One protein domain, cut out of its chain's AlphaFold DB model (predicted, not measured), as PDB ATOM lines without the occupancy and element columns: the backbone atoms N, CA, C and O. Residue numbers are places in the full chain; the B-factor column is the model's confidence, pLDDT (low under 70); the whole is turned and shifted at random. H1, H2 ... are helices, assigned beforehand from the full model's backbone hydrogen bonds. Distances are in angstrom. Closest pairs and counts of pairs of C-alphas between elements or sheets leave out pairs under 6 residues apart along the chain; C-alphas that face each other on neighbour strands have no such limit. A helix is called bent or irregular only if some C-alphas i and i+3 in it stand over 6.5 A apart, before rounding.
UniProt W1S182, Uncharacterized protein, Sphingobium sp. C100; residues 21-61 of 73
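This is residues 21 to 61 of the 73 residues of an uncharacterized protein of Sphingobium sp. C100 (UniProt W1S182). A hairpin of two helices, the long H2 with the shorter H1 folded back beside its first part, forms one end of a loose rod, and a third short helix, H3, sticks out at the other end. H3 packs on neither of the other two helices, and its residues 52 to 57 stand free. The printed part has 41 residues with three named helices, in the order H1, H2, H3 along the chain, and no named strand; the class is all helix. The whole is loose, with a radius of gyration of the C-alphas of 12.6 A, and the C-alphas span 39 by 18 by 10 A along their three main axes.

The longest helix is H2, residues 33 to 47, His 33 to Ile 47, and it measures 21.1 A from first to last C-alpha. Its C-alpha 33 is at (52.008, 101.279, 38.108) and its C-alpha 47 at (66.491, 91.340, 49.719). Before it comes H1, residues 21 to 29, which begins with C-alpha 21 at (60.668, 102.051, 49.274) and is 12.5 A long from first to last C-alpha. After H2 comes H3, residues 52 to 59, 10.5 A long from first to last C-alpha, ending with C-alpha 59 at (55.253, 74.966, 45.946). None of the three helices is bent or irregular.

H2 and H1 touch, with 11 pairs of C-alphas within 8 A. Their closest C-alphas are those of Leu 24 and Ala 36, 5.3 A apart. Their lines stand at a shallow tilt of 20 degrees, and they run opposite ways. They form a helical hairpin, and their centres are 10.6 A apart. H2 and H3 are apart, though they follow each other in the chain, with no C-alpha of the one within 8 A of the other. H1 and H3 are apart as well. In H1, H2 and H3 every pair of backbone O of residue i and N of residue i+4 is within hydrogen-bond range.

The outline is a rod, and the two C-alphas farthest apart are those of His 30 and Gly 61, at 39.5 A. The first and last printed C-alphas, those of Gln 21 and Gly 61, are 32.2 A apart. The printed part runs from residue 21 to residue 61 with no cut. The link from H1 to H2 is tight, with 3 residues between them, and the link from H2 to H3 is tight, with 4 residues between them. The mean pLDDT of the printed part is 89.9, and no printed residue is under 70. The mean pLDDT is 97 for H1, 93 for H2 and 80 for H3.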
ATOM      1  N   GLN A  21      61.951 102.023  48.559       97.44
ATOM      2  CA  GLN A  21      60.668 102.051  49.274       97.44
ATOM      3  C   GLN A  21      59.996 103.427  49.205       97.44
ATOM      4  O   GLN A  21      58.783 103.528  49.016       97.44
ATOM      5  N   ARG A  22      60.783 104.502  49.317       98.25
ATOM      6  CA  ARG A  22      60.272 105.865  49.159       98.25
ATOM      7  C   ARG A  22      59.814 106.138  47.726       98.25
ATOM      8  O   ARG A  22      58.765 106.750  47.545       98.25
ATOM      9  N   ALA A  23      60.581 105.704  46.726       98.06
ATOM     10  CA  ALA A  23      60.198 105.835  45.323       98.06
ATOM     11  C   ALA A  23      58.891 105.085  45.034       98.06
ATOM     12  O   ALA A  23      57.994 105.659  44.427       98.06
ATOM     13  N   LEU A  24      58.749 103.857  45.544       97.62
ATOM     14  CA  LEU A  24      57.534 103.056  45.411       97.62
ATOM     15  C   LEU A  24      56.305 103.798  45.943       97.62
ATOM     16  O   LEU A  24      55.319 103.913  45.228       97.62
ATOM     17  N   ALA A  25      56.384 104.359  47.154       97.00
ATOM     18  CA  ALA A  25      55.269 105.094  47.751       97.00
ATOM     19  C   ALA A  25      54.843 106.322  46.924       97.00
ATOM     20  O   ALA A  25      53.660 106.638  46.849       97.00
ATOM     21  N   ILE A  26      55.800 107.016  46.297       98.19
ATOM     22  CA  ILE A  26      55.510 108.156  45.418       98.19
ATOM     23  C   ILE A  26      54.853 107.672  44.122       98.19
ATOM     24  O   ILE A  26      53.847 108.232  43.709       98.19
ATOM     25  N   LEU A  27      55.401 106.638  43.484       97.81
ATOM     26  CA  LEU A  27      54.875 106.111  42.222       97.81
ATOM     27  C   LEU A  27      53.462 105.542  42.387       97.81
ATOM     28  O   LEU A  27      52.599 105.803  41.555       97.81
ATOM     29  N   ASP A  28      53.218 104.827  43.485       94.94
ATOM     30  CA  ASP A  28      51.905 104.282  43.831       94.94
ATOM     31  C   ASP A  28      50.869 105.396  44.049       94.94
ATOM     32  O   ASP A  28      49.778 105.349  43.491       94.94
ATOM     33  N   ALA A  29      51.241 106.472  44.752       97.56
ATOM     34  CA  ALA A  29      50.367 107.629  44.972       97.56
ATOM     35  C   ALA A  29      50.018 108.418  43.693       97.56
ATOM     36  O   ALA A  29      49.120 109.261  43.722       97.56
ATOM     37  N   HIS A  30      50.743 108.182  42.599       98.00
ATOM     38  CA  HIS A  30      50.567 108.850  41.311       98.00
ATOM     39  C   HIS A  30      50.055 107.907  40.206       98.00
ATOM     40  O   HIS A  30      50.059 108.300  39.042       98.00
ATOM     41  N   ASP A  31      49.615 106.689  40.549       96.88
ATOM     42  CA  ASP A  31      49.136 105.663  39.605       96.88
ATOM     43  C   ASP A  31      50.174 105.256  38.529       96.88
ATOM     44  O   ASP A  31      49.845 104.726  37.465       96.88
ATOM     45  N   GLU A  32      51.468 105.438  38.813       97.25
ATOM     46  CA  GLU A  32      52.577 105.076  37.919       97.25
ATOM     47  C   GLU A  32      52.928 103.580  38.050       97.25
ATOM     48  O   GLU A  32      54.045 103.187  38.403       97.25
ATOM     49  N   HIS A  33      51.951 102.709  37.777       92.12
ATOM     50  CA  HIS A  33      52.008 101.279  38.108       92.12
ATOM     51  C   HIS A  33      53.164 100.517  37.439       92.12
ATOM     52  O   HIS A  33      53.745  99.620  38.045       92.12
ATOM     53  N   ALA A  34      53.530 100.868  36.201       94.69
ATOM     54  CA  ALA A  34      54.633 100.209  35.496       94.69
ATOM     55  C   ALA A  34      55.986 100.498  36.164       94.69
ATOM     56  O   ALA A  34      56.819  99.605  36.307       94.69
ATOM     57  N   ALA A  35      56.193 101.736  36.615       95.06
ATOM     58  CA  ALA A  35      57.393 102.115  37.344       95.06
ATOM     59  C   ALA A  35      57.394 101.513  38.757       95.06
ATOM     60  O   ALA A  35      58.419 100.988  39.190       95.06
ATOM     61  N   ALA A  36      56.248 101.521  39.449       95.12
ATOM     62  CA  ALA A  36      56.086 100.889  40.758       95.12
ATOM     63  C   ALA A  36      56.435  99.390  40.714       95.12
ATOM     64  O   ALA A  36      57.180  98.906  41.565       95.12
ATOM     65  N   TYR A  37      55.991  98.679  39.671       92.75
ATOM     66  CA  TYR A  37      56.320  97.268  39.457       92.75
ATOM     67  C   TYR A  37      57.836  97.025  39.358       92.75
ATOM     68  O   TYR A  37      58.363  96.140  40.030       92.75
ATOM     69  N   CYS A  38      58.558  97.844  38.587       94.25
ATOM     70  CA  CYS A  38      60.019  97.747  38.485       94.25
ATOM     71  C   CYS A  38      60.721  97.981  39.832       94.25
ATOM     72  O   CYS A  38      61.748  97.363  40.115       94.25
ATOM     73  N   VAL A  39      60.183  98.870  40.673       95.56
ATOM     74  CA  VAL A  39      60.732  99.127  42.011       95.56
ATOM     75  C   VAL A  39      60.497  97.936  42.942       95.56
ATOM     76  O   VAL A  39      61.418  97.567  43.672       95.56
ATOM     77  N   CYS A  40      59.325  97.298  42.889       93.19
ATOM     78  CA  CYS A  40      59.051  96.066  43.636       93.19
ATOM     79  C   CYS A  40      60.033  94.945  43.261       93.19
ATOM     80  O   CYS A  40      60.691  94.410  44.150       93.19
ATOM     81  N   ASP A  41      60.217  94.674  41.965       91.00
ATOM     82  CA  ASP A  41      61.177  93.674  41.460       91.00
ATOM     83  C   ASP A  41      62.618  93.976  41.925       91.00
ATOM     84  O   ASP A  41      63.368  93.089  42.338       91.00
ATOM     85  N   GLY A  42      63.002  95.258  41.941       92.88
ATOM     86  CA  GLY A  42      64.288  95.700  42.480       92.88
ATOM     87  C   GLY A  42      64.448  95.420  43.978       92.88
ATOM     88  O   GLY A  42      65.493  94.917  44.397       92.88
ATOM     89  N   ILE A  43      63.424  95.714  44.786       93.00
ATOM     90  CA  ILE A  43      63.426  95.446  46.234       93.00
ATOM     91  C   ILE A  43      63.507  93.941  46.495       93.00
ATOM     92  O   ILE A  43      64.329  93.519  47.305       93.00
ATOM     93  N   GLU A  44      62.702  93.140  45.800       89.62
ATOM     94  CA  GLU A  44      62.668  91.682  45.933       89.62
ATOM     95  C   GLU A  44      64.043  91.068  45.663       89.62
ATOM     96  O   GLU A  44      64.591  90.370  46.517       89.62
ATOM     97  N   ARG A  45      64.679  91.417  44.540       89.06
ATOM     98  CA  ARG A  45      66.035  90.939  44.222       89.06
ATOM     99  C   ARG A  45      67.088  91.412  45.217       89.06
ATOM    100  O   ARG A  45      68.017  90.661  45.533       89.06
ATOM    101  N   LEU A  46      66.966  92.645  45.708       90.31
ATOM    102  CA  LEU A  46      67.899  93.210  46.679       90.31
ATOM    103  C   LEU A  46      67.885  92.403  47.980       90.31
ATOM    104  O   LEU A  46      68.946  92.010  48.472       90.31
ATOM    105  N   ILE A  47      66.688  92.104  48.485       89.12
ATOM    106  CA  ILE A  47      66.491  91.340  49.719       89.12
ATOM    107  C   ILE A  47      66.604  89.823  49.510       89.12
ATOM    108  O   ILE A  47      66.580  89.074  50.482       89.12
ATOM    109  N   GLY A  48      66.761  89.373  48.262       85.56
ATOM    110  CA  GLY A  48      66.872  87.966  47.884       85.56
ATOM    111  C   GLY A  48      65.547  87.209  47.912       85.56
ATOM    112  O   GLY A  48      65.572  85.990  48.046       85.56
ATOM    113  N   ALA A  49      64.411  87.909  47.848       84.19
ATOM    114  CA  ALA A  49      63.097  87.286  47.823       84.19
ATOM    115  C   ALA A  49      62.946  86.413  46.568       84.19
ATOM    116  O   ALA A  49      63.332  86.851  45.481       84.19
ATOM    117  N   PRO A  50      62.383  85.200  46.702       75.88
ATOM    118  CA  PRO A  50      62.107  84.356  45.555       75.88
ATOM    119  C   PRO A  50      61.039  85.022  44.691       75.88
ATOM    120  O   PRO A  50      59.987  85.437  45.190       75.88
ATOM    121  N   SER A  51      61.309  85.088  43.396       76.31
ATOM    122  CA  SER A  51      60.368  85.497  42.363       76.31
ATOM    123  C   SER A  51      59.114  84.621  42.367       76.31
ATOM    124  O   SER A  51      59.107  83.495  42.869       76.31
ATOM    125  N   THR A  52      58.040  85.104  41.742       76.62
ATOM    126  CA  THR A  52      56.776  84.361  41.611       76.62
ATOM    127  C   THR A  52      56.965  82.961  41.022       76.62
ATOM    128  O   THR A  52      56.279  82.023  41.430       76.62
ATOM    129  N   ILE A  53      57.894  82.795  40.074       76.56
ATOM    130  CA  ILE A  53      58.148  81.494  39.451       76.56
ATOM    131  C   ILE A  53      58.951  80.566  40.365       76.56
ATOM    132  O   ILE A  53      58.595  79.399  40.487       76.56
ATOM    133  N   GLU A  54      59.939  81.089  41.095       77.31
ATOM    134  CA  GLU A  54      60.683  80.330  42.108       77.31
ATOM    135  C   GLU A  54      59.760  79.898  43.255       77.31
ATOM    136  O   GLU A  54      59.807  78.753  43.697       77.31
ATOM    137  N   GLN A  55      58.849  80.772  43.697       78.75
ATOM    138  CA  GLN A  55      57.815  80.416  44.672       78.75
ATOM    139  C   GLN A  55      56.908  79.297  44.147       78.75
ATOM    140  O   GLN A  55      56.591  78.365  44.886       78.75
ATOM    141  N   TRP A  56      56.509  79.353  42.873       81.62
ATOM    142  CA  TRP A  56      55.707  78.300  42.250       81.62
ATOM    143  C   TRP A  56      56.472  76.975  42.131       81.62
ATOM    144  O   TRP A  56      55.910  75.915  42.428       81.62
ATOM    145  N   TYR A  57      57.751  77.007  41.754       84.00
ATOM    146  CA  TYR A  57      58.599  75.817  41.732       84.00
ATOM    147  C   TYR A  57      58.671  75.176  43.114       84.00
ATOM    148  O   TYR A  57      58.276  74.019  43.272       84.00
ATOM    149  N   LEU A  58      59.000  75.962  44.134       80.81
ATOM    150  CA  LEU A  58      59.053  75.504  45.518       80.81
ATOM    151  C   LEU A  58      57.718  74.901  45.989       80.81
ATOM    152  O   LEU A  58      57.695  73.848  46.626       80.81
ATOM    153  N   MET A  59      56.583  75.509  45.633       81.56
ATOM    154  CA  MET A  59      55.253  74.966  45.946       81.56
ATOM    155  C   MET A  59      54.935  73.647  45.233       81.56
ATOM    156  O   MET A  59      54.092  72.887  45.708       81.56
ATOM    157  N   THR A  60      55.572  73.379  44.094       85.56
ATOM    158  CA  THR A  60      55.344  72.178  43.281       85.56
ATOM    159  C   THR A  60      56.406  71.096  43.480       85.56
ATOM    160  O   THR A  60      56.455  70.151  42.694       85.56
ATOM    161  N   GLY A  61      57.216  71.206  44.542       82.50
ATOM    162  CA  GLY A  61      58.266  70.237  44.864       82.50
ATOM    163  C   GLY A  61      59.494  70.358  43.964       82.50
ATOM    164  O   GLY A  61      60.169  69.365  43.715       82.50
TER     165      GLY A  61